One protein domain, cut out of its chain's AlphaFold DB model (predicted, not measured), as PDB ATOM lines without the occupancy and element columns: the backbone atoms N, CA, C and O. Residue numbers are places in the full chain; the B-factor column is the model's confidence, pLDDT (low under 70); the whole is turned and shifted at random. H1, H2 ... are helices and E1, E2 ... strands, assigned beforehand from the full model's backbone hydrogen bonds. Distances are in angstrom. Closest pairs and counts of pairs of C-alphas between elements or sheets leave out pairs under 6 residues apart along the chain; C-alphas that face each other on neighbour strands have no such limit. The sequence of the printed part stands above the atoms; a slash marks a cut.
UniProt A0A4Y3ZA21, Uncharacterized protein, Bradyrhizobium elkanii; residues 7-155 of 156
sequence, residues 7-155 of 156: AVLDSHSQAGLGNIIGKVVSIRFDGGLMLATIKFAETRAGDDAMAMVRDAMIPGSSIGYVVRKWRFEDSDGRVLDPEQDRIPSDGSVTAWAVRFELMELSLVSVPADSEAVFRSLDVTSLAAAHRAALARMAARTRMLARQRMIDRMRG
ATOM      1  N   ALA A   7      11.943  40.199  16.568       95.44
ATOM      2  CA  ALA A   7      11.897  40.562  17.979       95.44
ATOM      3  C   ALA A   7      11.578  39.340  18.849       95.44
ATOM      4  O   ALA A   7      10.835  38.446  18.436       95.44
ATOM      5  N   VAL A   8      12.154  39.324  20.051       96.75
ATOM      6  CA  VAL A   8      11.783  38.395  21.120       96.75
ATOM      7  C   VAL A   8      10.910  39.144  22.111       96.75
ATOM      8  O   VAL A   8      11.360  40.147  22.671       96.75
ATOM      9  N   LEU A   9       9.681  38.674  22.304       97.25
ATOM     10  CA  LEU A   9       8.680  39.322  23.144       97.25
ATOM     11  C   LEU A   9       8.428  38.556  24.443       97.25
ATOM     12  O   LEU A   9       8.585  37.332  24.512       97.25
ATOM     13  N   ASP A  10       7.970  39.287  25.451       96.38
ATOM     14  CA  ASP A  10       7.289  38.712  26.604       96.38
ATOM     15  C   ASP A  10       5.849  38.329  26.220       96.38
ATOM     16  O   ASP A  10       5.021  39.187  25.910       96.38
ATOM     17  N   SER A  11       5.547  37.027  26.231       94.50
ATOM     18  CA  SER A  11       4.176  36.507  26.206       94.50
ATOM     19  C   SER A  11       3.300  36.987  25.035       94.50
ATOM     20  O   SER A  11       2.112  37.242  25.221       94.50
ATOM     21  N   HIS A  12       3.856  37.092  23.819       95.31
ATOM     22  CA  HIS A  12       3.173  37.615  22.619       95.31
ATOM     23  C   HIS A  12       2.698  39.080  22.738       95.31
ATOM     24  O   HIS A  12       1.869  39.538  21.948       95.31
ATOM     25  N   SER A  13       3.191  39.836  23.723       95.12
ATOM     26  CA  SER A  13       2.728  41.198  23.979       95.12
ATOM     27  C   SER A  13       3.298  42.191  22.965       95.12
ATOM     28  O   SER A  13       4.466  42.575  23.016       95.12
ATOM     29  N   GLN A  14       2.434  42.662  22.065       91.69
ATOM     30  CA  GLN A  14       2.738  43.713  21.084       91.69
ATOM     31  C   GLN A  14       2.291  45.109  21.555       91.69
ATOM     32  O   GLN A  14       2.295  46.062  20.780       91.69
ATOM     33  N   ALA A  15       1.911  45.247  22.831       91.88
ATOM     34  CA  ALA A  15       1.334  46.476  23.381       91.88
ATOM     35  C   ALA A  15       2.297  47.680  23.367       91.88
ATOM     36  O   ALA A  15       1.867  48.825  23.484       91.88
ATOM     37  N   GLY A  16       3.601  47.439  23.227       90.44
ATOM     38  CA  GLY A  16       4.607  48.492  23.132       90.44
ATOM     39  C   GLY A  16       6.033  47.955  23.137       90.44
ATOM     40  O   GLY A  16       6.269  46.793  23.468       90.44
ATOM     41  N   LEU A  17       6.994  48.826  22.812       91.69
ATOM     42  CA  LEU A  17       8.416  48.475  22.673       91.69
ATOM     43  C   LEU A  17       9.046  47.915  23.957       91.69
ATOM     44  O   LEU A  17       9.993  47.142  23.874       91.69
ATOM     45  N   GLY A  18       8.508  48.256  25.134       92.31
ATOM     46  CA  GLY A  18       8.983  47.728  26.418       92.31
ATOM     47  C   GLY A  18       8.803  46.213  26.589       92.31
ATOM     48  O   GLY A  18       9.456  45.631  27.444       92.31
ATOM     49  N   ASN A  19       7.969  45.571  25.763       95.19
ATOM     50  CA  ASN A  19       7.790  44.114  25.764       95.19
ATOM     51  C   ASN A  19       8.862  43.381  24.938       95.19
ATOM     52  O   ASN A  19       8.882  42.152  24.915       95.19
ATOM     53  N   ILE A  20       9.738  44.116  24.242       96.31
ATOM     54  CA  ILE A  20      10.859  43.541  23.501       96.31
ATOM     55  C   ILE A  20      11.993  43.259  24.487       96.31
ATOM     56  O   ILE A  20      12.660  44.169  24.977       96.31
ATOM     57  N   ILE A  21      12.242  41.979  24.736       97.25
ATOM     58  CA  ILE A  21      13.268  41.479  25.665       97.25
ATOM     59  C   ILE A  21      14.512  40.953  24.940       97.25
ATOM     60  O   ILE A  21      15.509  40.592  25.565       97.25
ATOM     61  N   GLY A  22      14.492  40.931  23.608       96.06
ATOM     62  CA  GLY A  22      15.641  40.544  22.803       96.06
ATOM     63  C   GLY A  22      15.354  40.509  21.309       96.06
ATOM     64  O   GLY A  22      14.348  41.026  20.822       96.06
ATOM     65  N   LYS A  23      16.259  39.868  20.570       95.62
ATOM     66  CA  LYS A  23      16.117  39.612  19.136       95.62
ATOM     67  C   LYS A  23      16.720  38.273  18.739       95.62
ATOM     68  O   LYS A  23      17.717  37.831  19.312       95.62
ATOM     69  N   VAL A  24      16.165  37.670  17.698       94.62
ATOM     70  CA  VAL A  24      16.767  36.516  17.030       94.62
ATOM     71  C   VAL A  24      17.957  36.991  16.196       94.62
ATOM     72  O   VAL A  24      17.839  37.932  15.409       94.62
ATOM     73  N   VAL A  25      19.110  36.341  16.361       93.31
ATOM     74  CA  VAL A  25      20.340  36.652  15.610       93.31
ATOM     75  C   VAL A  25      20.636  35.644  14.503       93.31
ATOM     76  O   VAL A  25      21.292  35.990  13.526       93.31
ATOM     77  N   SER A  26      20.132  34.414  14.620       90.81
ATOM     78  CA  SER A  26      20.258  33.385  13.584       90.81
ATOM     79  C   SER A  26      19.167  32.332  13.716       90.81
ATOM     80  O   SER A  26      18.768  32.007  14.835       90.81
ATOM     81  N   ILE A  27      18.758  31.753  12.587       90.81
ATOM     82  CA  ILE A  27      17.859  30.597  12.513       90.81
ATOM     83  C   ILE A  27      18.531  29.525  11.663       90.81
ATOM     84  O   ILE A  27      19.106  29.835  10.619       90.81
ATOM     85  N   ARG A  28      18.440  28.269  12.096       90.12
ATOM     86  CA  ARG A  28      18.809  27.098  11.296       90.12
ATOM     87  C   ARG A  28      17.785  25.984  11.474       90.12
ATOM     88  O   ARG A  28      17.108  25.929  12.498       90.12
ATOM     89  N   PHE A  29      17.712  25.095  10.493       89.19
ATOM     90  CA  PHE A  29      16.893  23.890  10.557       89.19
ATOM     91  C   PHE A  29      17.807  22.678  10.688       89.19
ATOM     92  O   PHE A  29      18.773  22.563   9.937       89.19
ATOM     93  N   ASP A  30      17.521  21.813  11.653       85.94
ATOM     94  CA  ASP A  30      18.312  20.613  11.923       85.94
ATOM     95  C   ASP A  30      17.422  19.530  12.543       85.94
ATOM     96  O   ASP A  30      16.670  19.811  13.475       85.94
ATOM     97  N   GLY A  31      17.462  18.309  12.006       85.06
ATOM     98  CA  GLY A  31      16.697  17.170  12.530       85.06
ATOM     99  C   GLY A  31      15.184  17.403  12.667       85.06
ATOM    100  O   GLY A  31      14.584  16.936  13.629       85.06
ATOM    101  N   GLY A  32      14.568  18.168  11.756       84.25
ATOM    102  CA  GLY A  32      13.138  18.514  11.826       84.25
ATOM    103  C   GLY A  32      12.795  19.621  12.832       84.25
ATOM    104  O   GLY A  32      11.624  19.920  13.042       84.25
ATOM    105  N   LEU A  33      13.802  20.255  13.436       84.38
ATOM    106  CA  LEU A  33      13.640  21.330  14.407       84.38
ATOM    107  C   LEU A  33      14.057  22.669  13.806       84.38
ATOM    108  O   LEU A  33      15.037  22.755  13.063       84.38
ATOM    109  N   MET A  34      13.364  23.735  14.202       88.88
ATOM    110  CA  MET A  34      13.817  25.104  13.979       88.88
ATOM    111  C   MET A  34      14.594  25.580  15.209       88.88
ATOM    112  O   MET A  34      14.044  25.677  16.304       88.88
ATOM    113  N   LEU A  35      15.877  25.880  15.032       90.88
ATOM    114  CA  LEU A  35      16.762  26.354  16.092       90.88
ATOM    115  C   LEU A  35      17.029  27.843  15.902       90.88
ATOM    116  O   LEU A  35      17.525  28.258  14.853       90.88
ATOM    117  N   ALA A  36      16.734  28.636  16.930       91.62
ATOM    118  CA  ALA A  36      16.983  30.070  16.953       91.62
ATOM    119  C   ALA A  36      18.029  30.421  18.018       91.62
ATOM    120  O   ALA A  36      17.985  29.911  19.137       91.62
ATOM    121  N   THR A  37      18.939  31.332  17.678       92.00
ATOM    122  CA  THR A  37      19.842  31.968  18.646       92.00
ATOM    123  C   THR A  37      19.272  33.330  19.004       92.00
ATOM    124  O   THR A  37      18.943  34.115  18.111       92.00
ATOM    125  N   ILE A  38      19.175  33.621  20.299       92.88
ATOM    126  CA  ILE A  38      18.609  34.864  20.824       92.88
ATOM    127  C   ILE A  38      19.730  35.703  21.440       92.88
ATOM    128  O   ILE A  38      20.543  35.187  22.204       92.88
ATOM    129  N   LYS A  39      19.753  37.002  21.131       94.25
ATOM    130  CA  LYS A  39      20.451  38.012  21.934       94.25
ATOM    131  C   LYS A  39      19.409  38.727  22.791       94.25
ATOM    132  O   LYS A  39      18.515  39.368  22.237       94.25
ATOM    133  N   PHE A  40      19.539  38.632  24.113       96.00
ATOM    134  CA  PHE A  40      18.739  39.429  25.044       96.00
ATOM    135  C   PHE A  40      19.093  40.914  24.925       96.00
ATOM    136  O   PHE A  40      20.220  41.273  24.567       96.00
ATOM    137  N   ALA A  41      18.102  41.772  25.141       96.38
ATOM    138  CA  ALA A  41      18.292  43.214  25.136       96.38
ATOM    139  C   ALA A  41      19.140  43.641  26.342       96.38
ATOM    140  O   ALA A  41      18.999  43.083  27.423       96.38
ATOM    141  N   GLU A  42      19.988  44.654  26.163       96.06
ATOM    142  CA  GLU A  42      20.775  45.268  27.245       96.06
ATOM    143  C   GLU A  42      19.881  46.247  28.027       96.06
ATOM    144  O   GLU A  42      20.048  47.465  27.994       96.06
ATOM    145  N   THR A  43      18.838  45.699  28.645       96.00
ATOM    146  CA  THR A  43      17.831  46.404  29.439       96.00
ATOM    147  C   THR A  43      17.456  45.543  30.635       96.00
ATOM    148  O   THR A  43      17.575  44.322  30.582       96.00
ATOM    149  N   ARG A  44      16.887  46.157  31.681       96.06
ATOM    150  CA  ARG A  44      16.404  45.414  32.854       96.06
ATOM    151  C   ARG A  44      15.462  44.261  32.481       96.06
ATOM    152  O   ARG A  44      15.602  43.172  33.014       96.06
ATOM    153  N   ALA A  45      14.538  44.481  31.545       95.25
ATOM    154  CA  ALA A  45      13.608  43.441  31.106       95.25
ATOM    155  C   ALA A  45      14.316  42.290  30.362       95.25
ATOM    156  O   ALA A  45      13.945  41.130  30.528       95.25
ATOM    157  N   GLY A  46      15.342  42.596  29.558       97.00
ATOM    158  CA  GLY A  46      16.172  41.579  28.910       97.00
ATOM    159  C   GLY A  46      17.009  40.778  29.911       97.00
ATOM    160  O   GLY A  46      17.072  39.553  29.802       97.00
ATOM    161  N   ASP A  47      17.581  41.448  30.913       97.00
ATOM    162  CA  ASP A  47      18.354  40.823  31.991       97.00
ATOM    163  C   ASP A  47      17.479  39.906  32.859       97.00
ATOM    164  O   ASP A  47      17.839  38.750  33.104       97.00
ATOM    165  N   ASP A  48      16.297  40.385  33.261       96.44
ATOM    166  CA  ASP A  48      15.319  39.615  34.034       96.44
ATOM    167  C   ASP A  48      14.873  38.367  33.243       96.44
ATOM    168  O   ASP A  48      14.864  37.253  33.776       96.44
ATOM    169  N   ALA A  49      14.586  38.513  31.943       95.69
ATOM    170  CA  ALA A  49      14.220  37.391  31.081       95.69
ATOM    171  C   ALA A  49      15.357  36.365  30.926       95.69
ATOM    172  O   ALA A  49      15.114  35.157  30.994       95.69
ATOM    173  N   MET A  50      16.603  36.820  30.755       94.19
ATOM    174  CA  MET A  50      17.771  35.938  30.683       94.19
ATOM    175  C   MET A  50      17.964  35.158  31.987       94.19
ATOM    176  O   MET A  50      18.203  33.949  31.945       94.19
ATOM    177  N   ALA A  51      17.825  35.817  33.142       93.81
ATOM    178  CA  ALA A  51      17.900  35.156  34.442       93.81
ATOM    179  C   ALA A  51      16.828  34.064  34.570       93.81
ATOM    180  O   ALA A  51      17.145  32.930  34.918       93.81
ATOM    181  N   MET A  52      15.584  34.357  34.182       92.94
ATOM    182  CA  MET A  52      14.503  33.371  34.215       92.94
ATOM    183  C   MET A  52      14.719  32.190  33.254       92.94
ATOM    184  O   MET A  52      14.371  31.059  33.600       92.94
ATOM    185  N   VAL A  53      15.290  32.412  32.062       90.56
ATOM    186  CA  VAL A  53      15.659  31.317  31.142       90.56
ATOM    187  C   VAL A  53      16.781  30.468  31.736       90.56
ATOM    188  O   VAL A  53      16.674  29.242  31.758       90.56
ATOM    189  N   ARG A  54      17.843  31.106  32.246       87.75
ATOM    190  CA  ARG A  54      18.985  30.429  32.877       87.75
ATOM    191  C   ARG A  54      18.542  29.565  34.056       87.75
ATOM    192  O   ARG A  54      18.998  28.430  34.187       87.75
ATOM    193  N   ASP A  55      17.631  30.086  34.867       86.69
ATOM    194  CA  ASP A  55      17.144  29.432  36.079       86.69
ATOM    195  C   ASP A  55      15.979  28.459  35.787       86.69
ATOM    196  O   ASP A  55      15.376  27.911  36.706       86.69
ATOM    197  N   ALA A  56      15.683  28.203  34.502       84.19
ATOM    198  CA  ALA A  56      14.645  27.290  34.013       84.19
ATOM    199  C   ALA A  56      13.216  27.617  34.497       84.19
ATOM    200  O   ALA A  56      12.360  26.733  34.579       84.19
ATOM    201  N   MET A  57      12.944  28.892  34.785       88.19
ATOM    202  CA  MET A  57      11.622  29.386  35.182       88.19
ATOM    203  C   MET A  57      10.703  29.605  33.977       88.19
ATOM    204  O   MET A  57       9.496  29.385  34.077       88.19
ATOM    205  N   ILE A  58      11.262  29.995  32.825       87.94
ATOM    206  CA  ILE A  58      10.510  30.101  31.568       87.94
ATOM    207  C   ILE A  58      10.535  28.736  30.871       87.94
ATOM    208  O   ILE A  58      11.599  28.267  30.462       87.94
ATOM    209  N   PRO A  59       9.375  28.086  30.699       82.00
ATOM    210  CA  PRO A  59       9.328  26.697  30.266       82.00
ATOM    211  C   PRO A  59       9.497  26.495  28.763       82.00
ATOM    212  O   PRO A  59       9.741  25.365  28.347       82.00
ATOM    213  N   GLY A  60       9.341  27.536  27.949       90.81
ATOM    214  CA  GLY A  60       9.506  27.401  26.512       90.81
ATOM    215  C   GLY A  60       9.302  28.687  25.734       90.81
ATOM    216  O   GLY A  60       9.183  29.784  26.289       90.81
ATOM    217  N   SER A  61       9.271  28.521  24.420       93.81
ATOM    218  CA  SER A  61       9.055  29.584  23.456       93.81
ATOM    219  C   SER A  61       7.868  29.281  22.550       93.81
ATOM    220  O   SER A  61       7.355  28.166  22.468       93.81
ATOM    221  N   SER A  62       7.398  30.323  21.884       94.56
ATOM    222  CA  SER A  62       6.371  30.261  20.856       94.56
ATOM    223  C   SER A  62       6.765  31.192  19.716       94.56
ATOM    224  O   SER A  62       7.682  32.008  19.848       94.56
ATOM    225  N   ILE A  63       6.078  31.062  18.589       94.25
ATOM    226  CA  ILE A  63       6.296  31.902  17.420       94.25
ATOM    227  C   ILE A  63       4.977  32.466  16.915       94.25
ATOM    228  O   ILE A  63       3.967  31.767  16.848       94.25
ATOM    229  N   GLY A  64       5.006  33.731  16.522       93.25
ATOM    230  CA  GLY A  64       3.994  34.323  15.661       93.25
ATOM    231  C   GLY A  64       4.455  34.193  14.217       93.25
ATOM    232  O   GLY A  64       5.598  34.517  13.895       93.25
ATOM    233  N   TYR A  65       3.590  33.693  13.341       93.50
ATOM    234  CA  TYR A  65       3.931  33.448  11.944       93.50
ATOM    235  C   TYR A  65       2.732  33.661  11.025       93.50
ATOM    236  O   TYR A  65       1.579  33.540  11.433       93.50
ATOM    237  N   VAL A  66       3.025  33.942   9.757       94.50
ATOM    238  CA  VAL A  66       2.035  33.980   8.678       94.50
ATOM    239  C   VAL A  66       2.291  32.803   7.752       94.50
ATOM    240  O   VAL A  66       3.384  32.665   7.197       94.50
ATOM    241  N   VAL A  67       1.286  31.951   7.560       95.19
ATOM    242  CA  VAL A  67       1.398  30.819   6.635       95.19
ATOM    243  C   VAL A  67       1.194  31.296   5.204       95.19
ATOM    244  O   VAL A  67       0.210  31.954   4.881       95.19
ATOM    245  N   ARG A  68       2.151  30.960   4.340       95.19
ATOM    246  CA  ARG A  68       2.133  31.240   2.900       95.19
ATOM    247  C   ARG A  68       1.669  30.034   2.087       95.19
ATOM    248  O   ARG A  68       1.187  30.213   0.976       95.19
ATOM    249  N   LYS A  69       1.841  28.816   2.611       94.56
ATOM    250  CA  LYS A  69       1.352  27.579   1.991       94.56
ATOM    251  C   LYS A  69       1.022  26.529   3.048       94.56
ATOM    252  O   LYS A  69       1.863  26.226   3.897       94.56
ATOM    253  N   TRP A  70      -0.169  25.951   2.926       94.94
ATOM    254  CA  TRP A  70      -0.621  24.790   3.686       94.94
ATOM    255  C   TRP A  70      -0.480  23.508   2.855       94.94
ATOM    256  O   TRP A  70      -0.550  23.548   1.627       94.94
ATOM    257  N   ARG A  71      -0.286  22.377   3.532       95.75
ATOM    258  CA  ARG A  71      -0.480  21.018   3.008       95.75
ATOM    259  C   ARG A  71      -1.432  20.302   3.957       95.75
ATOM    260  O   ARG A  71      -1.210  20.347   5.163       95.75
ATOM    261  N   PHE A  72      -2.459  19.660   3.426       96.44
ATOM    262  CA  PHE A  72      -3.452  18.944   4.221       96.44
ATOM    263  C   PHE A  72      -3.271  17.443   4.033       96.44
ATOM    264  O   PHE A  72      -2.946  17.000   2.933       96.44
ATOM    265  N   GLU A  73      -3.445  16.687   5.107       96.88
ATOM    266  CA  GLU A  73      -3.301  15.234   5.125       96.88
ATOM    267  C   GLU A  73      -4.442  14.635   5.955       96.88
ATOM    268  O   GLU A  73      -4.672  15.091   7.079       96.88
ATOM    269  N   ASP A  74      -5.194  13.688   5.395       94.12
ATOM    270  CA  ASP A  74      -6.247  12.984   6.135       94.12
ATOM    271  C   ASP A  74      -5.680  11.940   7.111       94.12
ATOM    272  O   ASP A  74      -4.465  11.765   7.235       94.12
ATOM    273  N   SER A  75      -6.565  11.269   7.852       90.56
ATOM    274  CA  SER A  75      -6.180  10.264   8.849       90.56
ATOM    275  C   SER A  75      -5.428   9.066   8.267       90.56
ATOM    276  O   SER A  75      -4.700   8.405   9.005       90.56
ATOM    277  N   ASP A  76      -5.585   8.807   6.968       91.75
ATOM    278  CA  ASP A  76      -4.953   7.694   6.260       91.75
ATOM    279  C   ASP A  76      -3.633   8.114   5.585       91.75
ATOM    280  O   ASP A  76      -2.980   7.311   4.916       91.75
ATOM    281  N   GLY A  77      -3.211   9.369   5.770       91.50
ATOM    282  CA  GLY A  77      -1.974   9.905   5.207       91.50
ATOM    283  C   GLY A  77      -2.111  10.416   3.769       91.50
ATOM    284  O   GLY A  77      -1.109  10.772   3.141       91.50
ATOM    285  N   ARG A  78      -3.327  10.465   3.206       94.38
ATOM    286  CA  ARG A  78      -3.543  10.984   1.852       94.38
ATOM    287  C   ARG A  78      -3.444  12.503   1.873       94.38
ATOM    288  O   ARG A  78      -4.129  13.186   2.634       94.38
ATOM    289  N   VAL A  79      -2.618  13.043   0.981       95.62
ATOM    290  CA  VAL A  79      -2.547  14.491   0.760       95.62
ATOM    291  C   VAL A  79      -3.820  14.959   0.059       95.62
ATOM    292  O   VAL A  79      -4.187  14.412  -0.980       95.62
ATOM    293  N   LEU A  80      -4.463  15.977   0.627       95.00
ATOM    294  CA  LEU A  80      -5.663  16.604   0.075       95.00
ATOM    295  C   LEU A  80      -5.282  17.848  -0.732       95.00
ATOM    296  O   LEU A  80      -4.484  18.669  -0.263       95.00
ATOM    297  N   ASP A  81      -5.873  18.001  -1.913       92.94
ATOM    298  CA  ASP A  81      -5.758  19.201  -2.740       92.94
ATOM    299  C   ASP A  81      -6.920  20.157  -2.427       92.94
ATOM    300  O   ASP A  81      -8.057  19.841  -2.758       92.94
ATOM    301  N   PRO A  82      -6.691  21.338  -1.828       90.31
ATOM    302  CA  PRO A  82      -7.766  22.280  -1.509       90.31
ATOM    303  C   PRO A  82      -8.579  22.776  -2.713       90.31
ATOM    304  O   PRO A  82      -9.660  23.328  -2.510       90.31
ATOM    305  N   GLU A  83      -8.066  22.641  -3.941       91.62
ATOM    306  CA  GLU A  83      -8.787  23.020  -5.160       91.62
ATOM    307  C   GLU A  83      -9.751  21.924  -5.644       91.62
ATOM    308  O   GLU A  83     -10.696  22.223  -6.376       91.62
ATOM    309  N   GLN A  84      -9.542  20.668  -5.231       93.44
ATOM    310  CA  GLN A  84     -10.318  19.508  -5.699       93.44
ATOM    311  C   GLN A  84     -11.051  18.766  -4.575       93.44
ATOM    312  O   GLN A  84     -12.155  18.258  -4.771       93.44
ATOM    313  N   ASP A  85     -10.450  18.708  -3.392       93.56
ATOM    314  CA  ASP A  85     -10.955  18.041  -2.204       93.56
ATOM    315  C   ASP A  85     -11.631  19.041  -1.254       93.56
ATOM    316  O   ASP A  85     -11.176  20.164  -1.021       93.56
ATOM    317  N   ARG A  86     -12.699  18.590  -0.593       90.25
ATOM    318  CA  ARG A  86     -13.247  19.302   0.565       90.25
ATOM    319  C   ARG A  86     -12.328  19.082   1.765       90.25
ATOM    320  O   ARG A  86     -12.184  17.950   2.211       90.25
ATOM    321  N   ILE A  87     -11.812  20.162   2.351       92.69
ATOM    322  CA  ILE A  87     -11.048  20.111   3.607       92.69
ATOM    323  C   ILE A  87     -12.016  20.171   4.808       92.69
ATOM    324  O   ILE A  87     -12.655  21.209   5.020       92.69
ATOM    325  N   PRO A  88     -12.178  19.092   5.599       87.38
ATOM    326  CA  PRO A  88     -13.023  19.086   6.790       87.38
ATOM    327  C   PRO A  88     -12.466  19.989   7.900       87.38
ATOM    328  O   PRO A  88     -11.260  20.085   8.110       87.38
ATOM    329  N   SER A  89     -13.360  20.624   8.659       84.56
ATOM    330  CA  SER A  89     -13.035  21.447   9.838       84.56
ATOM    331  C   SER A  89     -13.343  20.742  11.170       84.56
ATOM    332  O   SER A  89     -13.313  21.348  12.246       84.56
ATOM    333  N   ASP A  90     -13.639  19.444  11.117       86.31
ATOM    334  CA  ASP A  90     -13.947  18.600  12.275       86.31
ATOM    335  C   ASP A  90     -12.693  18.126  13.032       86.31
ATOM    336  O   ASP A  90     -12.799  17.711  14.183       86.31
ATOM    337  N   GLY A  91     -11.502  18.299  12.454       84.50
ATOM    338  CA  GLY A  91     -10.226  17.870  13.033       84.50
ATOM    339  C   GLY A  91      -9.753  16.495  12.554       84.50
ATOM    340  O   GLY A  91      -8.747  16.012  13.059       84.50
ATOM    341  N   SER A  92     -10.433  15.887  11.577       88.88
ATOM    342  CA  SER A  92      -9.998  14.645  10.911       88.88
ATOM    343  C   SER A  92      -8.780  14.823   9.994       88.88
ATOM    344  O   SER A  92      -8.198  13.841   9.542       88.88
ATOM    345  N   VAL A  93      -8.383  16.069   9.727       93.81
ATOM    346  CA  VAL A  93      -7.278  16.423   8.832       93.81
ATOM    347  C   VAL A  93      -6.181  17.147   9.594       93.81
ATOM    348  O   VAL A  93      -6.431  18.083  10.357       93.81
ATOM    349  N   THR A  94      -4.942  16.757   9.315       93.50
ATOM    350  CA  THR A  94      -3.745  17.458   9.773       93.50
ATOM    351  C   THR A  94      -3.360  18.536   8.764       93.50
ATOM    352  O   THR A  94      -3.145  18.260   7.583       93.50
ATOM    353  N   ALA A  95      -3.235  19.780   9.233       93.06
ATOM    354  CA  ALA A  95      -2.778  20.909   8.428       93.06
ATOM    355  C   ALA A  95      -1.307  21.232   8.727       93.06
ATOM    356  O   ALA A  95      -0.947  21.630   9.835       93.06
ATOM    357  N   TRP A  96      -0.454  21.110   7.715       92.69
ATOM    358  CA  TRP A  96       0.974  21.397   7.785       92.69
ATOM    359  C   TRP A  96       1.277  22.766   7.178       92.69
ATOM    360  O   TRP A  96       1.062  22.991   5.984       92.69
ATOM    361  N   ALA A  97       1.839  23.678   7.970       92.56
ATOM    362  CA  ALA A  97       2.376  24.941   7.470       92.56
ATOM    363  C   ALA A  97       3.734  24.698   6.782       92.56
ATOM    364  O   ALA A  97       4.791  24.842   7.387       92.56
ATOM    365  N   VAL A  98       3.715  24.306   5.506       92.81
ATOM    366  CA  VAL A  98       4.932  23.935   4.749       92.81
ATOM    367  C   VAL A  98       5.727  25.135   4.234       92.81
ATOM    368  O   VAL A  98       6.893  25.005   3.872       92.81
ATOM    369  N   ARG A  99       5.111  26.321   4.195       92.56
ATOM    370  CA  ARG A  99       5.809  27.589   3.957       92.56
ATOM    371  C   ARG A  99       5.194  28.655   4.842       92.56
ATOM    372  O   ARG A  99       4.011  28.956   4.702       92.56
ATOM    373  N   PHE A 100       5.995  29.256   5.708       92.94
ATOM    374  CA  PHE A 100       5.561  30.331   6.589       92.94
ATOM    375  C   PHE A 100       6.653  31.387   6.722       92.94
ATOM    376  O   PHE A 100       7.820  31.150   6.411       92.94
ATOM    377  N   GLU A 101       6.244  32.568   7.154       91.94
ATOM    378  CA  GLU A 101       7.124  33.682   7.458       91.94
ATOM    379  C   GLU A 101       7.043  33.970   8.954       91.94
ATOM    380  O   GLU A 101       5.950  34.105   9.508       91.94
ATOM    381  N   LEU A 102       8.202  34.008   9.609       91.88
ATOM    382  CA  LEU A 102       8.304  34.224  11.046       91.88
ATOM    383  C   LEU A 102       8.181  35.720  11.350       91.88
ATOM    384  O   LEU A 102       8.974  36.515  10.851       91.88
ATOM    385  N   MET A 103       7.187  36.088  12.155       92.31
ATOM    386  CA  MET A 103       6.891  37.479  12.519       92.31
ATOM    387  C   MET A 103       7.526  37.854  13.861       92.31
ATOM    388  O   MET A 103       8.036  38.958  14.024       92.31
ATOM    389  N   GLU A 104       7.518  36.925  14.816       93.56
ATOM    390  CA  GLU A 104       8.067  37.121  16.158       93.56
ATOM    391  C   GLU A 104       8.501  35.791  16.787       93.56
ATOM    392  O   GLU A 104       8.050  34.712  16.388       93.56
ATOM    393  N   LEU A 105       9.328  35.890  17.824       95.75
ATOM    394  CA  LEU A 105       9.523  34.841  18.817       95.75
ATOM    395  C   LEU A 105       9.028  35.369  20.166       95.75
ATOM    396  O   LEU A 105       9.257  36.526  20.492       95.75
ATOM    397  N   SER A 106       8.394  34.527  20.972       96.44
ATOM    398  CA  SER A 106       7.956  34.895  22.320       96.44
ATOM    399  C   SER A 106       8.468  33.903  23.354       96.44
ATOM    400  O   SER A 106       8.468  32.696  23.109       96.44
ATOM    401  N   LEU A 107       8.880  34.400  24.520       95.62
ATOM    402  CA  LEU A 107       9.059  33.570  25.711       95.62
ATOM    403  C   LEU A 107       7.691  33.403  26.376       95.62
ATOM    404  O   LEU A 107       6.983  34.389  26.572       95.62
ATOM    405  N   VAL A 108       7.288  32.165  26.670       94.31
ATOM    406  CA  VAL A 108       5.916  31.870  27.117       94.31
ATOM    407  C   VAL A 108       5.877  30.851  28.252       94.31
ATOM    408  O   VAL A 108       6.680  29.923  28.324       94.31
ATOM    409  N   SER A 109       4.876  30.987  29.123       90.19
ATOM    410  CA  SER A 109       4.612  30.054  30.229       90.19
ATOM    411  C   SER A 109       3.944  28.742  29.782       90.19
ATOM    412  O   SER A 109       4.072  27.703  30.441       90.19
ATOM    413  N   VAL A 110       3.236  28.764  28.649       88.44
ATOM    414  CA  VAL A 110       2.570  27.594  28.062       88.44
ATOM    415  C   VAL A 110       2.794  27.599  26.546       88.44
ATOM    416  O   VAL A 110       2.041  28.261  25.827       88.44
ATOM    417  N   PRO A 111       3.821  26.890  26.042       89.50
ATOM    418  CA  PRO A 111       4.066  26.816  24.609       89.50
ATOM    419  C   PRO A 111       2.981  25.991  23.904       89.50
ATOM    420  O   PRO A 111       2.313  25.154  24.516       89.50
ATOM    421  N   ALA A 112       2.789  26.253  22.610       85.94
ATOM    422  CA  ALA A 112       1.895  25.460  21.763       85.94
ATOM    423  C   ALA A 112       2.490  24.085  21.404       85.94
ATOM    424  O   ALA A 112       1.741  23.161  21.110       85.94
ATOM    425  N   ASP A 113       3.819  23.964  21.458       86.06
ATOM    426  CA  ASP A 113       4.581  22.734  21.259       86.06
ATOM    427  C   ASP A 113       5.432  22.470  22.511       86.06
ATOM    428  O   ASP A 113       6.178  23.337  22.966       86.06
ATOM    429  N   SER A 114       5.328  21.273  23.089       83.88
ATOM    430  CA  SER A 114       6.087  20.902  24.287       83.88
ATOM    431  C   SER A 114       7.590  20.724  24.058       83.88
ATOM    432  O   SER A 114       8.343  20.730  25.031       83.88
ATOM    433  N   GLU A 115       8.034  20.569  22.809       85.00
ATOM    434  CA  GLU A 115       9.454  20.482  22.447       85.00
ATOM    435  C   GLU A 115      10.073  21.858  22.128       85.00
ATOM    436  O   GLU A 115      11.293  21.956  21.955       85.00
ATOM    437  N   ALA A 116       9.272  22.934  22.109       89.31
ATOM    438  CA  ALA A 116       9.732  24.314  21.933       89.31
ATOM    439  C   ALA A 116      10.380  24.858  23.219       89.31
ATOM    440  O   ALA A 116       9.859  25.745  23.895       89.31
ATOM    441  N   VAL A 117      11.530  24.285  23.579       86.25
ATOM    442  CA  VAL A 117      12.257  24.570  24.824       86.25
ATOM    443  C   VAL A 117      13.644  25.152  24.574       86.25
ATOM    444  O   VAL A 117      14.248  24.965  23.515       86.25
ATOM    445  N   PHE A 118      14.185  25.824  25.589       84.44
ATOM    446  CA  PHE A 118      15.563  26.310  25.579       84.44
ATOM    447  C   PHE A 118      16.545  25.163  25.788       84.44
ATOM    448  O   PHE A 118      16.271  24.193  26.499       84.44
ATOM    449  N   ARG A 119      17.714  25.282  25.164       73.25
ATOM    450  CA  ARG A 119      18.797  24.307  25.283       73.25
ATOM    451  C   ARG A 119      20.048  25.034  25.739       73.25
ATOM    452  O   ARG A 119      20.392  26.070  25.179       73.25
ATOM    453  N   SER A 120      20.731  24.467  26.725       66.12
ATOM    454  CA  SER A 120      22.140  24.785  26.940       66.12
ATOM    455  C   SER A 120      22.952  23.993  25.918       66.12
ATOM    456  O   SER A 120      22.652  22.823  25.690       66.12
ATOM    457  N   LEU A 121      23.953  24.607  25.283       55.72
ATOM    458  CA  LEU A 121      24.900  23.868  24.437       55.72
ATOM    459  C   LEU A 121      25.871  23.017  25.279       55.72
ATOM    460  O   LEU A 121      26.411  22.045  24.764       55.72
ATOM    461  N   ASP A 122      25.990  23.299  26.581       53.81
ATOM    462  CA  ASP A 122      26.794  22.541  27.549       53.81
ATOM    463  C   ASP A 122      25.912  21.657  28.442       53.81
ATOM    464  O   ASP A 122      25.781  21.867  29.651       53.81
ATOM    465  N   VAL A 123      25.262  20.643  27.863       52.78
ATOM    466  CA  VAL A 123      24.649  19.567  28.665       52.78
ATOM    467  C   VAL A 123      25.657  18.434  28.826       52.78
ATOM    468  O   VAL A 123      25.469  17.331  28.328       52.78
ATOM    469  N   THR A 124      26.755  18.697  29.530       57.16
ATOM    470  CA  THR A 124      27.822  17.704  29.761       57.16
ATOM    471  C   THR A 124      27.506  16.743  30.915       57.16
ATOM    472  O   THR A 124      28.296  15.851  31.204       57.16
ATOM    473  N   SER A 125      26.357  16.898  31.594       72.88
ATOM    474  CA  SER A 125      25.969  16.055  32.735       72.88
ATOM    475  C   SER A 125      24.570  15.449  32.605       72.88
ATOM    476  O   SER A 125      23.610  16.109  32.195       72.88
ATOM    477  N   LEU A 126      24.434  14.199  33.063       74.56
ATOM    478  CA  LEU A 126      23.161  13.473  33.156       74.56
ATOM    479  C   LEU A 126      22.112  14.245  33.974       74.56
ATOM    480  O   LEU A 126      20.934  14.255  33.628       74.56
ATOM    481  N   ALA A 127      22.539  14.942  35.030       74.62
ATOM    482  CA  ALA A 127      21.653  15.745  35.867       74.62
ATOM    483  C   ALA A 127      21.024  16.916  35.093       74.62
ATOM    484  O   ALA A 127      19.836  17.194  35.254       74.62
ATOM    485  N   ALA A 128      21.796  17.592  34.237       67.75
ATOM    486  CA  ALA A 128      21.274  18.661  33.391       67.75
ATOM    487  C   ALA A 128      20.310  18.117  32.320       67.75
ATOM    488  O   ALA A 128      19.236  18.688  32.126       67.75
ATOM    489  N   ALA A 129      20.636  16.975  31.703       71.56
ATOM    490  CA  ALA A 129      19.749  16.302  30.752       71.56
ATOM    491  C   ALA A 129      18.419  15.871  31.399       71.56
ATOM    492  O   ALA A 129      17.348  16.094  30.831       71.56
ATOM    493  N   HIS A 130      18.471  15.323  32.616       78.62
ATOM    494  CA  HIS A 130      17.284  14.930  33.373       78.62
ATOM    495  C   HIS A 130      16.396  16.139  33.711       78.62
ATOM    496  O   HIS A 130      15.189  16.090  33.478       78.62
ATOM    497  N   ARG A 131      16.974  17.264  34.162       74.44
ATOM    498  CA  ARG A 131      16.210  18.507  34.398       74.44
ATOM    499  C   ARG A 131      15.525  19.019  33.130       74.44
ATOM    500  O   ARG A 131      14.349  19.370  33.180       74.44
ATOM    501  N   ALA A 132      16.222  19.011  31.992       71.69
ATOM    502  CA  ALA A 132      15.638  19.407  30.710       71.69
ATOM    503  C   ALA A 132      14.485  18.477  30.280       71.69
ATOM    504  O   ALA A 132      13.480  18.937  29.736       71.69
ATOM    505  N   ALA A 133      14.590  17.170  30.544       76.81
ATOM    506  CA  ALA A 133      13.505  16.221  30.297       76.81
ATOM    507  C   ALA A 133      12.277  16.502  31.184       76.81
ATOM    508  O   ALA A 133      11.162  16.578  30.671       76.81
ATOM    509  N   LEU A 134      12.478  16.742  32.484       81.06
ATOM    510  CA  LEU A 134      11.394  17.096  33.407       81.06
ATOM    511  C   LEU A 134      10.702  18.410  33.011       81.06
ATOM    512  O   LEU A 134       9.474  18.492  33.052       81.06
ATOM    513  N   ALA A 135      11.463  19.414  32.565       76.31
ATOM    514  CA  ALA A 135      10.911  20.678  32.080       76.31
ATOM    515  C   ALA A 135       9.986  20.478  30.865       76.31
ATOM    516  O   ALA A 135       8.868  21.001  30.854       76.31
ATOM    517  N   ARG A 136      10.398  19.651  29.890       78.19
ATOM    518  CA  ARG A 136       9.567  19.276  28.730       78.19
ATOM    519  C   ARG A 136       8.297  18.537  29.139       78.19
ATOM    520  O   ARG A 136       7.210  18.870  28.667       78.19
ATOM    521  N   MET A 137       8.400  17.583  30.065       84.25
ATOM    522  CA  MET A 137       7.227  16.873  30.590       84.25
ATOM    523  C   MET A 137       6.238  17.839  31.254       84.25
ATOM    524  O   MET A 137       5.038  17.774  30.991       84.25
ATOM    525  N   ALA A 138       6.731  18.782  32.061       83.00
ATOM    526  CA  ALA A 138       5.893  19.791  32.699       83.00
ATOM    527  C   ALA A 138       5.238  20.736  31.675       83.00
ATOM    528  O   ALA A 138       4.055  21.062  31.808       83.00
ATOM    529  N   ALA A 139       5.976  21.145  30.635       82.25
ATOM    530  CA  ALA A 139       5.441  21.939  29.531       82.25
ATOM    531  C   ALA A 139       4.320  21.190  28.797       82.25
ATOM    532  O   ALA A 139       3.235  21.744  28.614       82.25
ATOM    533  N   ARG A 140       4.527  19.904  28.483       85.81
ATOM    534  CA  ARG A 140       3.511  19.042  27.863       85.81
ATOM    535  C   ARG A 140       2.253  18.924  28.716       85.81
ATOM    536  O   ARG A 140       1.151  19.057  28.189       85.81
ATOM    537  N   THR A 141       2.391  18.733  30.027       87.06
ATOM    538  CA  THR A 141       1.243  18.663  30.944       87.06
ATOM    539  C   THR A 141       0.414  19.948  30.910       87.06
ATOM    540  O   THR A 141      -0.811  19.883  30.788       87.06
ATOM    541  N   ARG A 142       1.061  21.122  30.951       86.06
ATOM    542  CA  ARG A 142       0.363  22.417  30.856       86.06
ATOM    543  C   ARG A 142      -0.283  22.632  29.488       86.06
ATOM    544  O   ARG A 142      -1.423  23.082  29.426       86.06
ATOM    545  N   MET A 143       0.413  22.274  28.410       87.19
ATOM    546  CA  MET A 143      -0.100  22.355  27.041       87.19
ATOM    547  C   MET A 143      -1.374  21.516  26.874       87.19
ATOM    548  O   MET A 143      -2.389  22.022  26.405       87.19
ATOM    549  N   LEU A 144      -1.363  20.260  27.335       87.81
ATOM    550  CA  LEU A 144      -2.536  19.382  27.285       87.81
ATOM    551  C   LEU A 144      -3.685  19.899  28.158       87.81
ATOM    552  O   LEU A 144      -4.845  19.820  27.755       87.81
ATOM    553  N   ALA A 145      -3.388  20.455  29.337       86.56
ATOM    554  CA  ALA A 145      -4.403  21.081  30.182       86.56
ATOM    555  C   ALA A 145      -5.061  22.283  29.482       86.56
ATOM    556  O   ALA A 145      -6.289  22.379  29.468       86.56
ATOM    557  N   ARG A 146      -4.261  23.147  28.834       83.44
ATOM    558  CA  ARG A 146      -4.754  24.260  28.009       83.44
ATOM    559  C   ARG A 146      -5.626  23.756  26.858       83.44
ATOM    560  O   ARG A 146      -6.709  24.297  26.659       83.44
ATOM    561  N   GLN A 147      -5.194  22.716  26.142       83.56
ATOM    562  CA  GLN A 147      -5.957  22.156  25.026       83.56
ATOM    563  C   GLN A 147      -7.332  21.654  25.489       83.56
ATOM    564  O   GLN A 147      -8.346  22.089  24.959       83.56
ATOM    565  N   ARG A 148      -7.388  20.876  26.579       86.81
ATOM    566  CA  ARG A 148      -8.656  20.398  27.168       86.81
ATOM    567  C   ARG A 148      -9.586  21.524  27.626       86.81
ATOM    568  O   ARG A 148     -10.800  21.340  27.664       86.81
ATOM    569  N   MET A 149      -9.038  22.656  28.071       82.62
ATOM    570  CA  MET A 149      -9.851  23.831  28.403       82.62
ATOM    571  C   MET A 149     -10.454  24.452  27.142       82.62
ATOM    572  O   MET A 149     -11.646  24.741  27.128       82.62
ATOM    573  N   ILE A 150      -9.655  24.610  26.084       80.19
ATOM    574  CA  ILE A 150     -10.114  25.135  24.791       80.19
ATOM    575  C   ILE A 150     -11.180  24.221  24.178       80.19
ATOM    576  O   ILE A 150     -12.196  24.722  23.701       80.19
ATOM    577  N   ASP A 151     -10.983  22.903  24.224       80.94
ATOM    578  CA  ASP A 151     -11.928  21.927  23.670       80.94
ATOM    579  C   ASP A 151     -13.282  22.002  24.390       80.94
ATOM    580  O   ASP A 151     -14.313  22.178  23.738       80.94
ATOM    581  N   ARG A 152     -13.270  22.051  25.734       81.81
ATOM    582  CA  ARG A 152     -14.483  22.262  26.544       81.81
ATOM    583  C   ARG A 152     -15.199  23.568  26.211       81.81
ATOM    584  O   ARG A 152     -16.421  23.582  26.104       81.81
ATOM    585  N   MET A 153     -14.462  24.668  26.038       76.75
ATOM    586  CA  MET A 153     -15.057  25.959  25.657       76.75
ATOM    587  C   MET A 153     -15.689  25.926  24.261       76.75
ATOM    588  O   MET A 153     -16.613  26.687  23.989       76.75
ATOM    589  N   ARG A 154     -15.200  25.053  23.376       75.69
ATOM    590  CA  ARG A 154     -15.726  24.853  22.021       75.69
ATOM    591  C   ARG A 154     -16.875  23.840  21.958       75.69
ATOM    592  O   ARG A 154     -17.363  23.583  20.861       75.69
ATOM    593  N   GLY A 155     -17.315  23.292  23.095       62.31
ATOM    594  CA  GLY A 155     -18.411  22.324  23.156       62.31
ATOM    595  C   GLY A 155     -18.066  20.955  22.559       62.31
ATOM    596  O   GLY A 155     -18.968  20.285  22.060       62.31
TER     597      GLY A 155
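What this domain is: This is residues 7 to 155 of the 156 residues of an uncharacterized protein of Bradyrhizobium elkanii (UniProt A0A4Y3ZA21). A strongly twisted sheet of two hairpins, E2 with E3 and E4 with E5, splays out from the short strand E1 between them, and H1 packs on one face at the E1 and E2 end. The E4 and E5 hairpin bends sharply, by 99 degrees at residue 68 of E4 and 105 degrees at residue 101 of E5, and reaches away to a long loop at its tip, residues 74 to 93, while the long helix H2, reached through residues 109 to 125, which hold no named element, runs past the other end of that hairpin, near Gly 60, and ends in a free tail at residues 148 to 155, of which 148 to 153 belong to H2. The printed part has 149 residues, with two named helices and five named strands in the order E1, E2, E3, H1, E4, E5, H2. The sheet order is E3, E2, E1, E5, E4, mixed, and the class is mixed, helices and strands. The whole is only just loose, close to compact, with a radius of gyration of the C-alphas of 17.8 A and spans of 52 by 36 by 35 A.

Where its parts are: E1 is residues 7 to 10, 10.0 A long, and begins at C-alpha 7 at (11.897, 40.562, 17.979). E2 follows as residues 20 to 30, 26.7 A, and bends by 58 degrees at residue 25. E3 is residues 33 to 40, 21.6 A. H1 is residues 44 to 54, 15.2 A, with C-alpha 44 at (16.404, 45.414, 32.854). E4, residues 60 to 73, 27.7 A, bends by 99 degrees at residue 68. E5, residues 94 to 108, 24.5 A, bends by 105 degrees at residue 101. H2, residues 126 to 153, is 40.9 A long and ends at C-alpha 153 at (-15.057, 25.959, 25.657).

How they stand to each other: E1, E2 and E3 form a meander, each strand the antiparallel neighbour of the one before. E1 and E2 are a hairpin, with N 8 and O 22 at 2.9 A, within hydrogen-bond range. E2 and E3 are a hairpin, with N 25 and O 37 at 2.8 A. On the other side of E1 is E5, parallel to it, with N 9 and O 105 at 2.8 A. E4 and E5 are an antiparallel hairpin, with N 68 and O 99 at 2.8 A and N 103 and O 64 at 2.8 A. E3 and E4 are the edge strands. H1 is on the sheet at a height over the sheet of 9.0 A, in two layers, a helix on one face of a sheet. It lies over E2 and runs along the strands, at 23 degrees to E2 on the local plane; the closest C-alphas of the two are those of Ile 21 and Gly 46, 4.4 A apart. H2 is not on the sheet; its closest C-alpha to E4 is that of Ala 139, 7.4 A from that of Gly 60. H2 and H1 are apart. In both helices every O i to N i+4 pair is within hydrogen-bond range.

The domain as a whole: The C-alphas farthest apart are those of Arg 44 and Gln 84, 53.6 A. The printed part has no cut. The links from E4 to E5, 20 residues, and from E5 to H2, 17 residues, are long. Within the first of them, residues 79 to 80 pair antiparallel with residues 72 to 73 of E4. Residues 148 to 155, of which 148 to 153 belong to H2, stand free. The mean pLDDT of the printed part is 88.2, and it is under 70 at residues 120 to 124, 128 and 155.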